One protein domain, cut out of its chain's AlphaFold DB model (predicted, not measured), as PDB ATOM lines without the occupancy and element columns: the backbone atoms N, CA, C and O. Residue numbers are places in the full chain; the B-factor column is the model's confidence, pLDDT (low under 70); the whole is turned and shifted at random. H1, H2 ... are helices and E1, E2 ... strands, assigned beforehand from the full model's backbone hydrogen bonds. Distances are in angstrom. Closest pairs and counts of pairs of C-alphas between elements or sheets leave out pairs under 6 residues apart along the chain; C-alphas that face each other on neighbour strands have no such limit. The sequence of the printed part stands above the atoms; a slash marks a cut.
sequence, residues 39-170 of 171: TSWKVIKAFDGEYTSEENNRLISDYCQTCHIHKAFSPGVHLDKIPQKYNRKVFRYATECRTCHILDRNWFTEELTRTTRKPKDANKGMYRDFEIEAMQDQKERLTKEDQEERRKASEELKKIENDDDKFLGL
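AT A GLANCE: This is residues 39 to 170 of the 171 residues of an uncharacterized protein of Candidatus Nitronauta litoralis (UniProt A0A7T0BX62). A small compact body of short helices and a strand hairpin has one long straight helix, H7, running out of it, and residues 139 to 170 stick out as an arm. In the body, H1 and H2 pack together, H1 lies by E1 of the hairpin, and H5 packs on H2. The 132 printed residues hold seven named helices and two named strands, in the order H1 H2 H3 H4 H5 E1 E2 H6 H7; the class is mostly helix. The whole is only just loose, close to extended, with a radius of gyration of the C-alphas of 20.7 A and spans of 71 by 34 by 31 A.

HOW THE PARTS SIT: H1, residues 39 to 48, touches H2, residues 53 to 66, opposite ways at a steep tilt of 46 degrees; their closest C-alphas, of Ala 46 and Asn 56, are 4.5 A apart. H3, residues 75 to 81, is close to H2 but not clearly touching, with closest C-alphas Ser 61 and Pro 75 at 6.8 A. H4, residues 89 to 92, only just touches H7, residues 128 to 168, with 3 pairs of C-alphas within 8 A, made by residues 131 to 135 of H7 alone; the closest are Val 90 and Glu 131, 6.2 A. H5, residues 97 to 100, touches residues 57 to 61 of H2 alone, closest at the C-alphas of Asn 57 and Cys 97, 6.0 A. E1, residues 101 to 105, and E2, residues 112 to 116, form an antiparallel hairpin at 152 degrees, with N 102 and O 115 within hydrogen-bond range at 3.0 A. H6, residues 119 to 122, touches no helix. Every O i to N i+4 pair is within hydrogen-bond range in H2, H3 and H7, and 5 of 6 in H1; H4, H5 and H6 are too short for such a pair.

IN THESE COORDINATES: H1 begins at C-alpha 39 (181.269, 214.585, 205.151) and is 14.8 A long; H2 is 20.3 A. H7, 60.5 A, ends at C-alpha 168 (233.275, 220.494, 181.899).

THE WHOLE: The C-alphas of Phe 108 and Leu 170 are the two farthest apart, 73.2 A. The printed part has no cut and no long link. Its mean pLDDT is 87.0, with residue 39, residues 68 to 71 and residues 166 to 170 under 70.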
ATOM      1  N   THR A  39     180.567 213.583 204.333       60.03
ATOM      2  CA  THR A  39     181.269 214.585 205.151       60.03
ATOM      3  C   THR A  39     181.719 214.042 206.506       60.03
ATOM      4  O   THR A  39     182.767 214.450 206.993       60.03
ATOM      5  N   SER A  40     180.995 213.091 207.100       74.19
ATOM      6  CA  SER A  40     181.322 212.523 208.417       74.19
ATOM      7  C   SER A  40     182.602 211.680 208.400       74.19
ATOM      8  O   SER A  40     183.424 211.793 209.304       74.19
ATOM      9  N   TRP A  41     182.819 210.887 207.348       85.19
ATOM     10  CA  TRP A  41     183.958 209.968 207.265       85.19
ATOM     11  C   TRP A  41     185.314 210.679 207.195       85.19
ATOM     12  O   TRP A  41     186.243 210.321 207.915       85.19
ATOM     13  N   LYS A  42     185.427 211.724 206.365       90.88
ATOM     14  CA  LYS A  42     186.667 212.514 206.257       90.88
ATOM     15  C   LYS A  42     187.019 213.203 207.572       90.88
ATOM     16  O   LYS A  42     188.190 213.310 207.913       90.88
ATOM     17  N   VAL A  43     186.005 213.650 208.311       89.88
ATOM     18  CA  VAL A  43     186.197 214.301 209.608       89.88
ATOM     19  C   VAL A  43     186.712 213.301 210.640       89.88
ATOM     20  O   VAL A  43     187.659 213.627 211.343       89.88
ATOM     21  N   ILE A  44     186.158 212.084 210.693       91.19
ATOM     22  CA  ILE A  44     186.659 211.019 211.583       91.19
ATOM     23  C   ILE A  44     188.147 210.769 211.315       91.19
ATOM     24  O   ILE A  44     188.965 210.929 212.214       91.19
ATOM     25  N   LYS A  45     188.508 210.528 210.052       92.88
ATOM     26  CA  LYS A  45     189.902 210.315 209.640       92.88
ATOM     27  C   LYS A  45     190.831 211.477 209.990       92.88
ATOM     28  O   LYS A  45     191.976 211.267 210.382       92.88
ATOM     29  N   ALA A  46     190.334 212.707 209.883       93.88
ATOM     30  CA  ALA A  46     191.090 213.888 210.277       93.88
ATOM     31  C   ALA A  46     191.336 213.953 211.795       93.88
ATOM     32  O   ALA A  46     192.423 214.334 212.228       93.88
ATOM     33  N   PHE A  47     190.357 213.556 212.615       92.81
ATOM     34  CA  PHE A  47     190.538 213.431 214.066       92.81
ATOM     35  C   PHE A  47     191.488 212.285 214.441       92.81
ATOM     36  O   PHE A  47     192.271 212.441 215.383       92.81
ATOM     37  N   ASP A  48     191.490 211.197 213.670       91.62
ATOM     38  CA  ASP A  48     192.422 210.076 213.837       91.62
ATOM     39  C   ASP A  48     193.852 210.434 213.400       91.62
ATOM     40  O   ASP A  48     194.813 209.833 213.875       91.62
ATOM     41  N   GLY A  49     194.019 211.497 212.607       90.88
ATOM     42  CA  GLY A  49     195.319 211.990 212.153       90.88
ATOM     43  C   GLY A  49     195.818 211.313 210.877       90.88
ATOM     44  O   GLY A  49     197.023 211.256 210.660       90.88
ATOM     45  N   GLU A  50     194.915 210.795 210.040       92.88
ATOM     46  CA  GLU A  50     195.277 210.097 208.798       92.88
ATOM     47  C   GLU A  50     195.800 211.024 207.681       92.88
ATOM     48  O   GLU A  50     196.361 210.533 206.701       92.88
ATOM     49  N   TYR A  51     195.621 212.346 207.799       92.06
ATOM     50  CA  TYR A  51     196.124 213.333 206.833       92.06
ATOM     51  C   TYR A  51     197.292 214.153 207.397       92.06
ATOM     52  O   TYR A  51     197.713 213.975 208.542       92.06
ATOM     53  N   THR A  52     197.816 215.085 206.597       91.12
ATOM     54  CA  THR A  52     198.811 216.062 207.064       91.12
ATOM     55  C   THR A  52     198.221 216.961 208.153       91.12
ATOM     56  O   THR A  52     197.009 217.171 208.210       91.12
ATOM     57  N   SER A  53     199.067 217.542 209.008       89.62
ATOM     58  CA  SER A  53     198.612 218.420 210.099       89.62
ATOM     59  C   SER A  53     197.768 219.601 209.596       89.62
ATOM     60  O   SER A  53     196.774 219.976 210.221       89.62
ATOM     61  N   GLU A  54     198.130 220.169 208.442       91.62
ATOM     62  CA  GLU A  54     197.377 221.245 207.790       91.62
ATOM     63  C   GLU A  54     195.994 220.769 207.324       91.62
ATOM     64  O   GLU A  54     194.981 221.403 207.630       91.62
ATOM     65  N   GLU A  55     195.933 219.630 206.632       93.00
ATOM     66  CA  GLU A  55     194.680 219.087 206.111       93.00
ATOM     67  C   GLU A  55     193.749 218.615 207.235       93.00
ATOM     68  O   GLU A  55     192.554 218.923 207.212       93.00
ATOM     69  N   ASN A  56     194.299 217.972 208.271       92.88
ATOM     70  CA  ASN A  56     193.562 217.614 209.482       92.88
ATOM     71  C   ASN A  56     192.916 218.858 210.103       92.88
ATOM     72  O   ASN A  56     191.714 218.878 210.368       92.88
ATOM     73  N   ASN A  57     193.694 219.924 210.305       91.94
ATOM     74  CA  ASN A  57     193.189 221.166 210.883       91.94
ATOM     75  C   ASN A  57     192.114 221.823 210.030       91.94
ATOM     76  O   ASN A  57     191.114 222.290 210.578       91.94
ATOM     77  N   ARG A  58     192.290 221.842 208.707       91.81
ATOM     78  CA  ARG A  58     191.288 222.374 207.785       91.81
ATOM     79  C   ARG A  58     189.972 221.606 207.905       91.81
ATOM     80  O   ARG A  58     188.945 222.214 208.190       91.81
ATOM     81  N   LEU A  59     190.007 220.279 207.768       92.12
ATOM     82  CA  LEU A  59     188.812 219.429 207.830       92.12
ATOM     83  C   LEU A  59     188.101 219.529 209.189       92.12
ATOM     84  O   LEU A  59     186.874 219.632 209.245       92.12
ATOM     85  N   ILE A  60     188.860 219.539 210.291       90.88
ATOM     86  CA  ILE A  60     188.300 219.671 211.642       90.88
ATOM     87  C   ILE A  60     187.726 221.074 211.868       90.88
ATOM     88  O   ILE A  60     186.662 221.204 212.478       90.88
ATOM     89  N   SER A  61     188.397 222.124 211.393       89.00
ATOM     90  CA  SER A  61     187.921 223.506 211.494       89.00
ATOM     91  C   SER A  61     186.606 223.695 210.741       89.00
ATOM     92  O   SER A  61     185.647 224.215 211.315       89.00
ATOM     93  N   ASP A  62     186.540 223.215 209.498       87.81
ATOM     94  CA  ASP A  62     185.339 223.271 208.663       87.81
ATOM     95  C   ASP A  62     184.178 222.546 209.356       87.81
ATOM     96  O   ASP A  62     183.091 223.105 209.512       87.81
ATOM     97  N   TYR A  63     184.429 221.341 209.888       86.69
ATOM     98  CA  TYR A  63     183.454 220.619 210.708       86.69
ATOM     99  C   TYR A  63     183.011 221.429 211.931       86.69
ATOM    100  O   TYR A  63     181.816 221.530 212.214       86.69
ATOM    101  N   CYS A  64     183.944 222.059 212.648       83.50
ATOM    102  CA  CYS A  64     183.620 222.852 213.829       83.50
ATOM    103  C   CYS A  64     182.732 224.056 213.495       83.50
ATOM    104  O   CYS A  64     181.871 224.382 214.312       83.50
ATOM    105  N   GLN A  65     182.900 224.673 212.323       83.25
ATOM    106  CA  GLN A  65     182.085 225.799 211.855       83.25
ATOM    107  C   GLN A  65     180.668 225.392 211.426       83.25
ATOM    108  O   GLN A  65     179.773 226.239 211.416       83.25
ATOM    109  N   THR A  66     180.418 224.106 211.145       80.25
ATOM    110  CA  THR A  66     179.047 223.610 210.908       80.25
ATOM    111  C   THR A  66     178.174 223.654 212.167       80.25
ATOM    112  O   THR A  66     176.949 223.741 212.075       80.25
ATOM    113  N   CYS A  67     178.776 223.633 213.363       72.06
ATOM    114  CA  CYS A  67     178.040 223.751 214.618       72.06
ATOM    115  C   CYS A  67     177.542 225.192 214.814       72.06
ATOM    116  O   CYS A  67     178.337 226.130 214.815       72.06
ATOM    117  N   HIS A  68     176.242 225.376 215.078       56.69
ATOM    118  CA  HIS A  68     175.630 226.712 215.198       56.69
ATOM    119  C   HIS A  68     176.317 227.620 216.241       56.69
ATOM    120  O   HIS A  68     176.444 228.823 216.026       56.69
ATOM    121  N   ILE A  69     176.821 227.038 217.335       63.22
ATOM    122  CA  ILE A  69     177.555 227.733 218.409       63.22
ATOM    123  C   ILE A  69     178.914 228.298 217.969       63.22
ATOM    124  O   ILE A  69     179.512 229.104 218.675       63.22
ATOM    125  N   HIS A  70     179.411 227.875 216.809       63.47
ATOM    126  CA  HIS A  70     180.733 228.192 216.285       63.47
ATOM    127  C   HIS A  70     180.667 228.882 214.918       63.47
ATOM    128  O   HIS A  70     181.675 228.979 214.232       63.47
ATOM    129  N   LYS A  71     179.517 229.434 214.511       65.69
ATOM    130  CA  LYS A  71     179.404 230.126 213.213       65.69
ATOM    131  C   LYS A  71     180.356 231.329 213.074       65.69
ATOM    132  O   LYS A  71     180.757 231.671 211.970       65.69
ATOM    133  N   ALA A  72     180.743 231.949 214.192       70.19
ATOM    134  CA  ALA A  72     181.755 233.011 214.262       70.19
ATOM    135  C   ALA A  72     183.137 232.502 214.733       70.19
ATOM    136  O   ALA A  72     183.962 233.276 215.219       70.19
ATOM    137  N   PHE A  73     183.384 231.192 214.658       77.50
ATOM    138  CA  PHE A  73     184.641 230.586 215.082       77.50
ATOM    139  C   PHE A  73     185.781 230.978 214.143       77.50
ATOM    140  O   PHE A  73     185.769 230.657 212.954       77.50
ATOM    141  N   SER A  74     186.796 231.626 214.716       82.75
ATOM    142  CA  SER A  74     188.089 231.852 214.081       82.75
ATOM    143  C   SER A  74     189.115 230.883 214.683       82.75
ATOM    144  O   SER A  74     189.415 231.003 215.878       82.75
ATOM    145  N   PRO A  75     189.670 229.947 213.889       78.88
ATOM    146  CA  PRO A  75     190.675 228.997 214.365       78.88
ATOM    147  C   PRO A  75     191.914 229.690 214.936       78.88
ATOM    148  O   PRO A  75     192.383 229.306 216.002       78.88
ATOM    149  N   GLY A  76     192.391 230.759 214.286       80.69
ATOM    150  CA  GLY A  76     193.560 231.519 214.746       80.69
ATOM    151  C   GLY A  76     193.350 232.109 216.140       80.69
ATOM    152  O   GLY A  76     194.085 231.794 217.069       80.69
ATOM    153  N   VAL A  77     192.253 232.849 216.338       85.06
ATOM    154  CA  VAL A  77     191.923 233.434 217.652       85.06
ATOM    155  C   VAL A  77     191.734 232.355 218.725       85.06
ATOM    156  O   VAL A  77     192.028 232.579 219.903       85.06
ATOM    157  N   HIS A  78     191.218 231.186 218.340       85.88
ATOM    158  CA  HIS A  78     191.061 230.060 219.252       85.88
ATOM    159  C   HIS A  78     192.417 229.496 219.702       85.88
ATOM    160  O   HIS A  78     192.622 229.317 220.906       85.88
ATOM    161  N   LEU A  79     193.339 229.272 218.762       84.25
ATOM    162  CA  LEU A  79     194.694 228.781 219.027       84.25
ATOM    163  C   LEU A  79     195.555 229.792 219.798       84.25
ATOM    164  O   LEU A  79     196.408 229.385 220.580       84.25
ATOM    165  N   ASP A  80     195.273 231.091 219.701       85.81
ATOM    166  CA  ASP A  80     195.997 232.098 220.488       85.81
ATOM    167  C   ASP A  80     195.581 232.113 221.967       85.81
ATOM    168  O   ASP A  80     196.386 232.387 222.860       85.81
ATOM    169  N   LYS A  81     194.303 231.833 222.259       89.50
ATOM    170  CA  LYS A  81     193.721 232.055 223.598       89.50
ATOM    171  C   LYS A  81     193.552 230.787 224.421       89.50
ATOM    172  O   LYS A  81     193.713 230.819 225.643       89.50
ATOM    173  N   ILE A  82     193.126 229.691 223.798       90.81
ATOM    174  CA  ILE A  82     192.734 228.476 224.522       90.81
ATOM    175  C   ILE A  82     193.945 227.680 225.026       90.81
ATOM    176  O   ILE A  82     193.943 227.351 226.218       90.81
ATOM    177  N   PRO A  83     194.996 227.433 224.222       92.44
ATOM    178  CA  PRO A  83     196.206 226.739 224.672       92.44
ATOM    179  C   PRO A  83     196.873 227.377 225.899       92.44
ATOM    180  O   PRO A  83     197.358 226.672 226.784       92.44
ATOM    181  N   GLN A  84     196.798 228.705 226.041       93.25
ATOM    182  CA  GLN A  84     197.369 229.433 227.183       93.25
ATOM    183  C   GLN A  84     196.728 229.072 228.533       93.25
ATOM    184  O   GLN A  84     197.327 229.284 229.586       93.25
ATOM    185  N   LYS A  85     195.528 228.479 228.530       95.69
ATOM    186  CA  LYS A  85     194.851 228.006 229.751       95.69
ATOM    187  C   LYS A  85     195.408 226.675 230.267       95.69
ATOM    188  O   LYS A  85     195.077 226.260 231.382       95.69
ATOM    189  N   TYR A  86     196.220 225.988 229.469       96.75
ATOM    190  CA  TYR A  86     196.834 224.722 229.840       96.75
ATOM    191  C   TYR A  86     198.207 224.940 230.478       96.75
ATOM    192  O   TYR A  86     199.014 225.747 230.020       96.75
ATOM    193  N   ASN A  87     198.493 224.163 231.520       96.06
ATOM    194  CA  ASN A  87     199.787 224.080 232.198       96.06
ATOM    195  C   ASN A  87     200.699 223.012 231.591       96.06
ATOM    196  O   ASN A  87     201.912 223.043 231.793       96.06
ATOM    197  N   ARG A  88     200.125 222.064 230.846       94.69
ATOM    198  CA  ARG A  88     200.857 220.966 230.212       94.69
ATOM    199  C   ARG A  88     201.311 221.388 228.818       94.69
ATOM    200  O   ARG A  88     200.521 221.929 228.045       94.69
ATOM    201  N   LYS A  89     202.580 221.122 228.497       93.06
ATOM    202  CA  LYS A  89     203.226 221.590 227.259       93.06
ATOM    203  C   LYS A  89     202.528 221.092 225.993       93.06
ATOM    204  O   LYS A  89     202.322 221.892 225.092       93.06
ATOM    205  N   VAL A  90     202.117 219.822 225.961       93.88
ATOM    206  CA  VAL A  90     201.465 219.218 224.786       93.88
ATOM    207  C   VAL A  90     200.199 219.968 224.360       93.88
ATOM    208  O   VAL A  90     199.992 220.190 223.177       93.88
ATOM    209  N   PHE A  91     199.390 220.439 225.315       95.00
ATOM    210  CA  PHE A  91     198.189 221.223 225.014       95.00
ATOM    211  C   PHE A  91     198.503 222.704 224.794       95.00
ATOM    212  O   PHE A  91     197.866 223.351 223.970       95.00
ATOM    213  N   ARG A  92     199.482 223.254 225.528       94.06
ATOM    214  CA  ARG A  92     199.874 224.669 225.423       94.06
ATOM    215  C   ARG A  92     200.489 225.016 224.069       94.06
ATOM    216  O   ARG A  92     200.294 226.127 223.591       94.06
ATOM    217  N   TYR A  93     201.225 224.081 223.481       91.06
ATOM    218  CA  TYR A  93     201.868 224.234 222.176       91.06
ATOM    219  C   TYR A  93     201.184 223.384 221.103       91.06
ATOM    220  O   TYR A  93     201.809 222.994 220.122       91.06
ATOM    221  N   ALA A  94     199.907 223.053 221.310       89.81
ATOM    222  CA  ALA A  94     199.141 222.292 220.343       89.81
ATOM    223  C   ALA A  94     199.008 223.083 219.037       89.81
ATOM    224  O   ALA A  94     198.502 224.204 219.029       89.81
ATOM    225  N   THR A  95     199.426 222.467 217.937       87.25
ATOM    226  CA  THR A  95     199.228 222.981 216.578       87.25
ATOM    227  C   THR A  95     198.037 222.327 215.891       87.25
ATOM    228  O   THR A  95     197.579 222.838 214.875       87.25
ATOM    229  N   GLU A  96     197.507 221.228 216.440       89.50
ATOM    230  CA  GLU A  96     196.378 220.495 215.873       89.50
ATOM    231  C   GLU A  96     195.126 220.566 216.757       89.50
ATOM    232  O   GLU A  96     195.180 220.438 217.985       89.50
ATOM    233  N   CYS A  97     193.955 220.674 216.126       91.62
ATOM    234  CA  CYS A  97     192.669 220.683 216.829       91.62
ATOM    235  C   CYS A  97     192.432 219.382 217.625       91.62
ATOM    236  O   CYS A  97     191.925 219.424 218.752       91.62
ATOM    237  N   ARG A  98     192.855 218.233 217.074       92.75
ATOM    238  CA  ARG A  98     192.729 216.891 217.683       92.75
ATOM    239  C   ARG A  98     193.542 216.704 218.969       92.75
ATOM    240  O   ARG A  98     193.269 215.801 219.762       92.75
ATOM    241  N   THR A  99     194.515 217.580 219.234       93.38
ATOM    242  CA  THR A  99     195.275 217.538 220.489       93.38
ATOM    243  C   THR A  99     194.369 217.831 221.685       93.38
ATOM    244  O   THR A  99     194.448 217.159 222.713       93.38
ATOM    245  N   CYS A 100     193.447 218.785 221.547       94.12
ATOM    246  CA  CYS A 100     192.512 219.160 222.612       94.12
ATOM    247  C   CYS A 100     191.121 218.542 222.426       94.12
ATOM    248  O   CYS A 100     190.438 218.275 223.415       94.12
ATOM    249  N   HIS A 101     190.689 218.326 221.185       92.62
ATOM    250  CA  HIS A 101     189.354 217.837 220.858       92.62
ATOM    251  C   HIS A 101     189.373 216.367 220.457       92.62
ATOM    252  O   HIS A 101     190.266 215.920 219.749       92.62
ATOM    253  N   ILE A 102     188.355 215.636 220.896       91.44
ATOM    254  CA  ILE A 102     188.154 214.224 220.574       91.44
ATOM    255  C   ILE A 102     186.810 214.119 219.866       91.44
ATOM    256  O   ILE A 102     185.865 214.828 220.226       91.44
ATOM    257  N   LEU A 103     186.739 213.262 218.857       90.75
ATOM    258  CA  LEU A 103     185.498 212.926 218.187       90.75
ATOM    259  C   LEU A 103     185.151 211.476 218.514       90.75
ATOM    260  O   LEU A 103     185.776 210.552 218.009       90.75
ATOM    261  N   ASP A 104     184.152 211.299 219.365       86.81
ATOM    262  CA  ASP A 104     183.637 209.998 219.755       86.81
ATOM    263  C   ASP A 104     182.458 209.640 218.851       86.81
ATOM    264  O   ASP A 104     181.457 210.362 218.785       86.81
ATOM    265  N   ARG A 105     182.568 208.510 218.153       83.81
ATOM    266  CA  ARG A 105     181.476 207.941 217.364       83.81
ATOM    267  C   ARG A 105     180.684 206.968 218.222       83.81
ATOM    268  O   ARG A 105     181.213 205.947 218.662       83.81
ATOM    269  N   ASN A 106     179.395 207.235 218.399       81.25
ATOM    270  CA  ASN A 106     178.489 206.228 218.921       81.25
ATOM    271  C   ASN A 106     178.206 205.197 217.820       81.25
ATOM    272  O   ASN A 106     177.581 205.505 216.809       81.25
ATOM    273  N   TRP A 107     178.667 203.963 218.011       74.44
ATOM    274  CA  TRP A 107     178.492 202.879 217.039       74.44
ATOM    275  C   TRP A 107     177.035 202.425 216.888       74.44
ATOM    276  O   TRP A 107     176.690 201.857 215.858       74.44
ATOM    277  N   PHE A 108     176.181 202.685 217.882       76.19
ATOM    278  CA  PHE A 108     174.774 202.282 217.866       76.19
ATOM    279  C   PHE A 108     173.864 203.313 217.200       76.19
ATOM    280  O   PHE A 108     172.887 202.938 216.559       76.19
ATOM    281  N   THR A 109     174.158 204.604 217.367       76.56
ATOM    282  CA  THR A 109     173.331 205.697 216.820       76.56
ATOM    283  C   THR A 109     173.969 206.398 215.625       76.56
ATOM    284  O   THR A 109     173.354 207.288 215.049       76.56
ATOM    285  N   GLU A 110     175.209 206.035 215.283       73.38
ATOM    286  CA  GLU A 110     176.081 206.734 214.327       73.38
ATOM    287  C   GLU A 110     176.313 208.219 214.647       73.38
ATOM    288  O   GLU A 110     176.881 208.963 213.847       73.38
ATOM    289  N   GLU A 111     175.920 208.654 215.845       80.69
ATOM    290  CA  GLU A 111     176.053 210.034 216.271       80.69
ATOM    291  C   GLU A 111     177.518 210.352 216.570       80.69
ATOM    292  O   GLU A 111     178.207 209.631 217.299       80.69
ATOM    293  N   LEU A 112     177.993 211.458 216.001       84.38
ATOM    294  CA  LEU A 112     179.312 211.997 216.290       84.38
ATOM    295  C   LEU A 112     179.210 212.982 217.443       84.38
ATOM    296  O   LEU A 112     178.604 214.048 217.327       84.38
ATOM    297  N   THR A 113     179.857 212.641 218.547       85.31
ATOM    298  CA  THR A 113     179.943 213.487 219.730       85.31
ATOM    299  C   THR A 113     181.347 214.043 219.863       85.31
ATOM    300  O   THR A 113     182.331 213.315 219.891       85.31
ATOM    301  N   ARG A 114     181.465 215.369 219.933       87.12
ATOM    302  CA  ARG A 114     182.762 216.018 220.130       87.12
ATOM    303  C   ARG A 114     182.976 216.304 221.608       87.12
ATOM    304  O   ARG A 114     182.258 217.117 222.193       87.12
ATOM    305  N   THR A 115     184.015 215.719 222.184       89.62
ATOM    306  CA  THR A 115     184.459 215.994 223.551       89.62
ATOM    307  C   THR A 115     185.757 216.809 223.545       89.62
ATOM    308  O   THR A 115     186.307 217.179 222.504       89.62
ATOM    309  N   THR A 116     186.195 217.273 224.714       92.56
ATOM    310  CA  THR A 116     187.383 218.133 224.844       92.56
ATOM    311  C   THR A 116     188.145 217.749 226.094       92.56
ATOM    312  O   THR A 116     187.552 217.667 227.171       92.56
ATOM    313  N   ARG A 117     189.459 217.584 225.964       95.38
ATOM    314  CA  ARG A 117     190.399 217.432 227.076       95.38
ATOM    315  C   ARG A 117     190.528 218.773 227.790       95.38
ATOM    316  O   ARG A 117     191.421 219.548 227.489       95.38
ATOM    317  N   LYS A 118     189.581 219.112 228.667       95.12
ATOM    318  CA  LYS A 118     189.438 220.474 229.215       95.12
ATOM    319  C   LYS A 118     190.685 220.910 230.000       95.12
ATOM    320  O   LYS A 118     191.272 220.079 230.696       95.12
ATOM    321  N   PRO A 119     191.014 222.221 230.039       96.25
ATOM    322  CA  PRO A 119     192.163 222.720 230.798       96.25
ATOM    323  C   PRO A 119     192.159 222.289 232.266       96.25
ATOM    324  O   PRO A 119     193.189 221.902 232.800       96.25
ATOM    325  N   LYS A 120     190.990 222.299 232.919       96.88
ATOM    326  CA  LYS A 120     190.851 221.901 234.328       96.88
ATOM    327  C   LYS A 120     191.306 220.460 234.583       96.88
ATOM    328  O   LYS A 120     191.929 220.208 235.610       96.88
ATOM    329  N   ASP A 121     191.004 219.548 233.666       97.00
ATOM    330  CA  ASP A 121     191.275 218.115 233.820       97.00
ATOM    331  C   ASP A 121     192.690 217.784 233.329       97.00
ATOM    332  O   ASP A 121     193.458 217.105 234.012       97.00
ATOM    333  N   ALA A 122     193.100 218.388 232.212       96.50
ATOM    334  CA  ALA A 122     194.465 218.309 231.705       96.50
ATOM    335  C   ALA A 122     195.496 218.845 232.708       96.50
ATOM    336  O   ALA A 122     196.526 218.217 232.942       96.50
ATOM    337  N   ASN A 123     195.209 219.963 233.381       96.62
ATOM    338  CA  ASN A 123     196.120 220.547 234.370       96.62
ATOM    339  C   ASN A 123     196.261 219.689 235.635       96.62
ATOM    340  O   ASN A 123     197.253 219.829 236.345       96.62
ATOM    341  N   LYS A 124     195.310 218.783 235.892       97.00
ATOM    342  CA  LYS A 124     195.407 217.755 236.940       97.00
ATOM    343  C   LYS A 124     196.168 216.505 236.484       97.00
ATOM    344  O   LYS A 124     196.362 215.599 237.286       97.00
ATOM    345  N   GLY A 125     196.589 216.442 235.221       94.88
ATOM    346  CA  GLY A 125     197.296 215.295 234.653       94.88
ATOM    347  C   GLY A 125     196.391 214.116 234.296       94.88
ATOM    348  O   GLY A 125     196.891 213.005 234.163       94.88
ATOM    349  N   MET A 126     195.080 214.331 234.115       96.75
ATOM    350  CA  MET A 126     194.130 213.250 233.798       96.75
ATOM    351  C   MET A 126     194.354 212.588 232.431       96.75
ATOM    352  O   MET A 126     193.765 211.550 232.160       96.75
ATOM    353  N   TYR A 127     195.196 213.170 231.576       95.88
ATOM    354  CA  TYR A 127     195.456 212.682 230.219       95.88
ATOM    355  C   TYR A 127     196.907 212.245 230.014       95.88
ATOM    356  O   TYR A 127     197.397 212.297 228.893       95.88
ATOM    357  N   ARG A 128     197.615 211.850 231.080       94.25
ATOM    358  CA  ARG A 128     199.064 211.597 231.047       94.25
ATOM    359  C   ARG A 128     199.498 210.611 229.959       94.25
ATOM    360  O   ARG A 128     200.502 210.877 229.307       94.25
ATOM    361  N   ASP A 129     198.738 209.543 229.744       95.12
ATOM    362  CA  ASP A 129     199.048 208.534 228.724       95.12
ATOM    363  C   ASP A 129     198.996 209.141 227.318       95.12
ATOM    364  O   ASP A 129     199.953 209.032 226.556       95.12
ATOM    365  N   PHE A 130     197.944 209.915 227.036       94.12
ATOM    366  CA  PHE A 130     197.836 210.692 225.804       94.12
ATOM    367  C   PHE A 130     198.984 211.701 225.654       94.12
ATOM    368  O   PHE A 130     199.492 211.886 224.554       94.12
ATOM    369  N   GLU A 131     199.414 212.371 226.732       94.25
ATOM    370  CA  GLU A 131     200.530 213.322 226.633       94.25
ATOM    371  C   GLU A 131     201.827 212.627 226.198       94.25
ATOM    372  O   GLU A 131     202.584 213.192 225.410       94.25
ATOM    373  N   ILE A 132     202.087 211.421 226.710       93.81
ATOM    374  CA  ILE A 132     203.268 210.626 226.353       93.81
ATOM    375  C   ILE A 132     203.205 210.235 224.878       93.81
ATOM    376  O   ILE A 132     204.162 210.490 224.147       93.81
ATOM    377  N   GLU A 133     202.077 209.675 224.445       91.88
ATOM    378  CA  GLU A 133     201.855 209.248 223.063       91.88
ATOM    379  C   GLU A 133     201.984 210.421 222.083       91.88
ATOM    380  O   GLU A 133     202.749 210.359 221.124       91.88
ATOM    381  N   ALA A 134     201.325 211.545 222.373       89.75
ATOM    382  CA  ALA A 134     201.364 212.728 221.521       89.75
ATOM    383  C   ALA A 134     202.778 213.319 221.389       89.75
ATOM    384  O   ALA A 134     203.161 213.768 220.311       89.75
ATOM    385  N   MET A 135     203.581 213.310 222.459       88.31
ATOM    386  CA  MET A 135     204.972 213.771 222.384       88.31
ATOM    387  C   MET A 135     205.864 212.816 221.578       88.31
ATOM    388  O   MET A 135     206.788 213.271 220.903       88.31
ATOM    389  N   GLN A 136     205.616 211.505 221.655       89.38
ATOM    390  CA  GLN A 136     206.339 210.511 220.859       89.38
ATOM    391  C   GLN A 136     206.020 210.660 219.372       89.38
ATOM    392  O   GLN A 136     206.943 210.767 218.568       89.38
ATOM    393  N   ASP A 137     204.738 210.764 219.034       85.12
ATOM    394  CA  ASP A 137     204.271 210.982 217.666       85.12
ATOM    395  C   ASP A 137     204.831 212.287 217.073       85.12
ATOM    396  O   ASP A 137     205.390 212.290 215.977       85.12
ATOM    397  N   GLN A 138     204.807 213.395 217.826       82.62
ATOM    398  CA  GLN A 138     205.431 214.654 217.395       82.62
ATOM    399  C   GLN A 138     206.930 214.500 217.112       82.62
ATOM    400  O   GLN A 138     207.428 215.009 216.108       82.62
ATOM    401  N   LYS A 139     207.661 213.789 217.978       87.62
ATOM    402  CA  LYS A 139     209.094 213.539 217.784       87.62
ATOM    403  C   LYS A 139     209.351 212.702 216.530       87.62
ATOM    404  O   LYS A 139     210.297 212.985 215.795       87.62
ATOM    405  N   GLU A 140     208.538 211.680 216.290       87.88
ATOM    406  CA  GLU A 140     208.664 210.827 215.110       87.88
ATOM    407  C   GLU A 140     208.380 211.606 213.822       87.88
ATOM    408  O   GLU A 140     209.169 211.524 212.880       87.88
ATOM    409  N   ARG A 141     207.316 212.422 213.800       81.88
ATOM    410  CA  ARG A 141     206.980 213.291 212.663       81.88
ATOM    411  C   ARG A 141     208.110 214.269 212.335       81.88
ATOM    412  O   ARG A 141     208.576 214.279 211.202       81.88
ATOM    413  N   LEU A 142     208.634 214.979 213.338       84.56
ATOM    414  CA  LEU A 142     209.773 215.893 213.161       84.56
ATOM    415  C   LEU A 142     211.023 215.179 212.629       84.56
ATOM    416  O   LEU A 142     211.752 215.722 211.806       84.56
ATOM    417  N   THR A 143     211.269 213.946 213.083       90.31
ATOM    418  CA  THR A 143     212.408 213.149 212.604       90.31
ATOM    419  C   THR A 143     212.234 212.763 211.133       90.31
ATOM    420  O   THR A 143     213.191 212.831 210.367       90.31
ATOM    421  N   LYS A 144     211.018 212.377 210.728       87.56
ATOM    422  CA  LYS A 144     210.698 212.031 209.334       87.56
ATOM    423  C   LYS A 144     210.801 213.243 208.407       87.56
ATOM    424  O   LYS A 144     211.332 213.109 207.309       87.56
ATOM    425  N   GLU A 145     210.333 214.408 208.850       87.44
ATOM    426  CA  GLU A 145     210.444 215.663 208.097       87.44
ATOM    427  C   GLU A 145     211.912 216.078 207.899       87.44
ATOM    428  O   GLU A 145     212.320 216.283 206.757       87.44
ATOM    429  N   ASP A 146     212.741 216.079 208.954       90.44
ATOM    430  CA  ASP A 146     214.187 216.372 208.849       90.44
ATOM    431  C   ASP A 146     214.906 215.384 207.913       90.44
ATOM    432  O   ASP A 146     215.735 215.771 207.088       90.44
ATOM    433  N   GLN A 147     214.573 214.093 207.991       92.31
ATOM    434  CA  GLN A 147     215.138 213.084 207.091       92.31
ATOM    435  C   GLN A 147     214.763 213.330 205.626       92.31
ATOM    436  O   GLN A 147     215.616 213.211 204.744       92.31
ATOM    437  N   GLU A 148     213.507 213.678 205.360       93.12
ATOM    438  CA  GLU A 148     213.016 213.959 204.013       93.12
ATOM    439  C   GLU A 148     213.624 215.245 203.437       93.12
ATOM    440  O   GLU A 148     214.005 215.276 202.265       93.12
ATOM    441  N   GLU A 149     213.780 216.292 204.249       92.75
ATOM    442  CA  GLU A 149     214.467 217.525 203.850       92.75
ATOM    443  C   GLU A 149     215.935 217.263 203.500       92.75
ATOM    444  O   GLU A 149     216.405 217.681 202.440       92.75
ATOM    445  N   ARG A 150     216.649 216.490 204.327       93.12
ATOM    446  CA  ARG A 150     218.032 216.078 204.038       93.12
ATOM    447  C   ARG A 150     218.136 215.250 202.763       93.12
ATOM    448  O   ARG A 150     219.087 215.430 202.001       93.12
ATOM    449  N   ARG A 151     217.176 214.353 202.515       95.19
ATOM    450  CA  ARG A 151     217.123 213.552 201.285       95.19
ATOM    451  C   ARG A 151     216.973 214.450 200.059       95.19
ATOM    452  O   ARG A 151     217.775 214.332 199.137       95.19
ATOM    453  N   LYS A 152     216.014 215.382 200.077       95.38
ATOM    454  CA  LYS A 152     215.793 216.347 198.988       95.38
ATOM    455  C   LYS A 152     217.019 217.225 198.741       95.38
ATOM    456  O   LYS A 152     217.445 217.346 197.598       95.38
ATOM    457  N   ALA A 153     217.628 217.762 199.797       94.19
ATOM    458  CA  ALA A 153     218.837 218.577 199.681       94.19
ATOM    459  C   ALA A 153     220.014 217.785 199.085       94.19
ATOM    460  O   ALA A 153     220.755 218.296 198.249       94.19
ATOM    461  N   SER A 154     220.179 216.513 199.470       95.50
ATOM    462  CA  SER A 154     221.208 215.644 198.888       95.50
ATOM    463  C   SER A 154     220.943 215.324 197.413       95.50
ATOM    464  O   SER A 154     221.888 215.275 196.628       95.50
ATOM    465  N   GLU A 155     219.686 215.105 197.025       95.81
ATOM    466  CA  GLU A 155     219.295 214.895 195.624       95.81
ATOM    467  C   GLU A 155     219.533 216.147 194.772       95.81
ATOM    468  O   GLU A 155     220.026 216.041 193.649       95.81
ATOM    469  N   GLU A 156     219.251 217.327 195.320       94.81
ATOM    470  CA  GLU A 156     219.505 218.608 194.664       94.81
ATOM    471  C   GLU A 156     221.007 218.868 194.476       94.81
ATOM    472  O   GLU A 156     221.431 219.206 193.372       94.81
ATOM    473  N   LEU A 157     221.833 218.603 195.496       93.50
ATOM    474  CA  LEU A 157     223.295 218.704 195.393       93.50
ATOM    475  C   LEU A 157     223.875 217.764 194.330       93.50
ATOM    476  O   LEU A 157     224.696 218.188 193.521       93.50
ATOM    477  N   LYS A 158     223.411 216.509 194.279       92.31
ATOM    478  CA  LYS A 158     223.836 215.556 193.239       92.31
ATOM    479  C   LYS A 158     223.448 216.026 191.844       92.31
ATOM    480  O   LYS A 158     224.164 215.752 190.887       92.31
ATOM    481  N   LYS A 159     222.300 216.686 191.695       91.06
ATOM    482  CA  LYS A 159     221.881 217.228 190.402       91.06
ATOM    483  C   LYS A 159     222.830 218.336 189.937       91.06
ATOM    484  O   LYS A 159     223.215 218.323 188.776       91.06
ATOM    485  N   ILE A 160     223.232 219.222 190.848       88.38
ATOM    486  CA  ILE A 160     224.189 220.302 190.565       88.38
ATOM    487  C   ILE A 160     225.549 219.723 190.145       88.38
ATOM    488  O   ILE A 160     226.058 220.095 189.095       88.38
ATOM    489  N   GLU A 161     226.083 218.752 190.893       83.88
ATOM    490  CA  GLU A 161     227.371 218.106 190.579       83.88
ATOM    491  C   GLU A 161     227.368 217.449 189.185       83.88
ATOM    492  O   GLU A 161     228.279 217.656 188.388       83.88
ATOM    493  N   ASN A 162     226.294 216.732 188.837       80.62
ATOM    494  CA  ASN A 162     226.163 216.114 187.514       80.62
ATOM    495  C   ASN A 162     226.019 217.140 186.371       80.62
ATOM    496  O   ASN A 162     226.424 216.858 185.240       80.62
ATOM    497  N   ASP A 163     225.415 218.303 186.630       80.38
ATOM    498  CA  ASP A 163     225.287 219.376 185.640       80.38
ATOM    499  C   ASP A 163     226.637 220.095 185.418       80.38
ATOM    500  O   ASP A 163     226.965 220.430 184.275       80.38
ATOM    501  N   ASP A 164     227.457 220.243 186.465       72.56
ATOM    502  CA  ASP A 164     228.816 220.800 186.386       72.56
ATOM    503  C   ASP A 164     229.778 219.868 185.624       72.56
ATOM    504  O   ASP A 164     230.501 220.314 184.727       72.56
ATOM    505  N   ASP A 165     229.732 218.558 185.886       71.12
ATOM    506  CA  ASP A 165     230.524 217.559 185.149       71.12
ATOM    507  C   ASP A 165     230.163 217.530 183.655       71.12
ATOM    508  O   ASP A 165     231.021 217.382 182.779       71.12
ATOM    509  N   LYS A 166     228.879 217.731 183.336       65.94
ATOM    510  CA  LYS A 166     228.397 217.835 181.955       65.94
ATOM    511  C   LYS A 166     228.856 219.125 181.269       65.94
ATOM    512  O   LYS A 166     229.060 219.119 180.055       65.94
ATOM    513  N   PHE A 167     229.022 220.214 182.017       62.88
ATOM    514  CA  PHE A 167     229.554 221.477 181.503       62.88
ATOM    515  C   PHE A 167     231.065 221.395 181.222       62.88
ATOM    516  O   PHE A 167     231.532 221.934 180.220       62.88
ATOM    517  N   LEU A 168     231.823 220.670 182.051       62.88
ATOM    518  CA  LEU A 168     233.275 220.494 181.899       62.88
ATOM    519  C   LEU A 168     233.677 219.434 180.850       62.88
ATOM    520  O   LEU A 168     234.832 219.406 180.430       62.88
ATOM    521  N   GLY A 169     232.740 218.593 180.397       54.75
ATOM    522  CA  GLY A 169     232.952 217.541 179.389       54.75
ATOM    523  C   GLY A 169     232.745 217.945 177.920       54.75
ATOM    524  O   GLY A 169     232.682 217.066 177.061       54.75
ATOM    525  N   LEU A 170     232.606 219.239 177.610       54.06
ATOM    526  CA  LEU A 170     232.445 219.765 176.245       54.06
ATOM    527  C   LEU A 170     233.631 220.660 175.842       54.06
ATOM    528  O   LEU A 170     233.465 221.864 175.679       54.06
TER     529      LEU A 170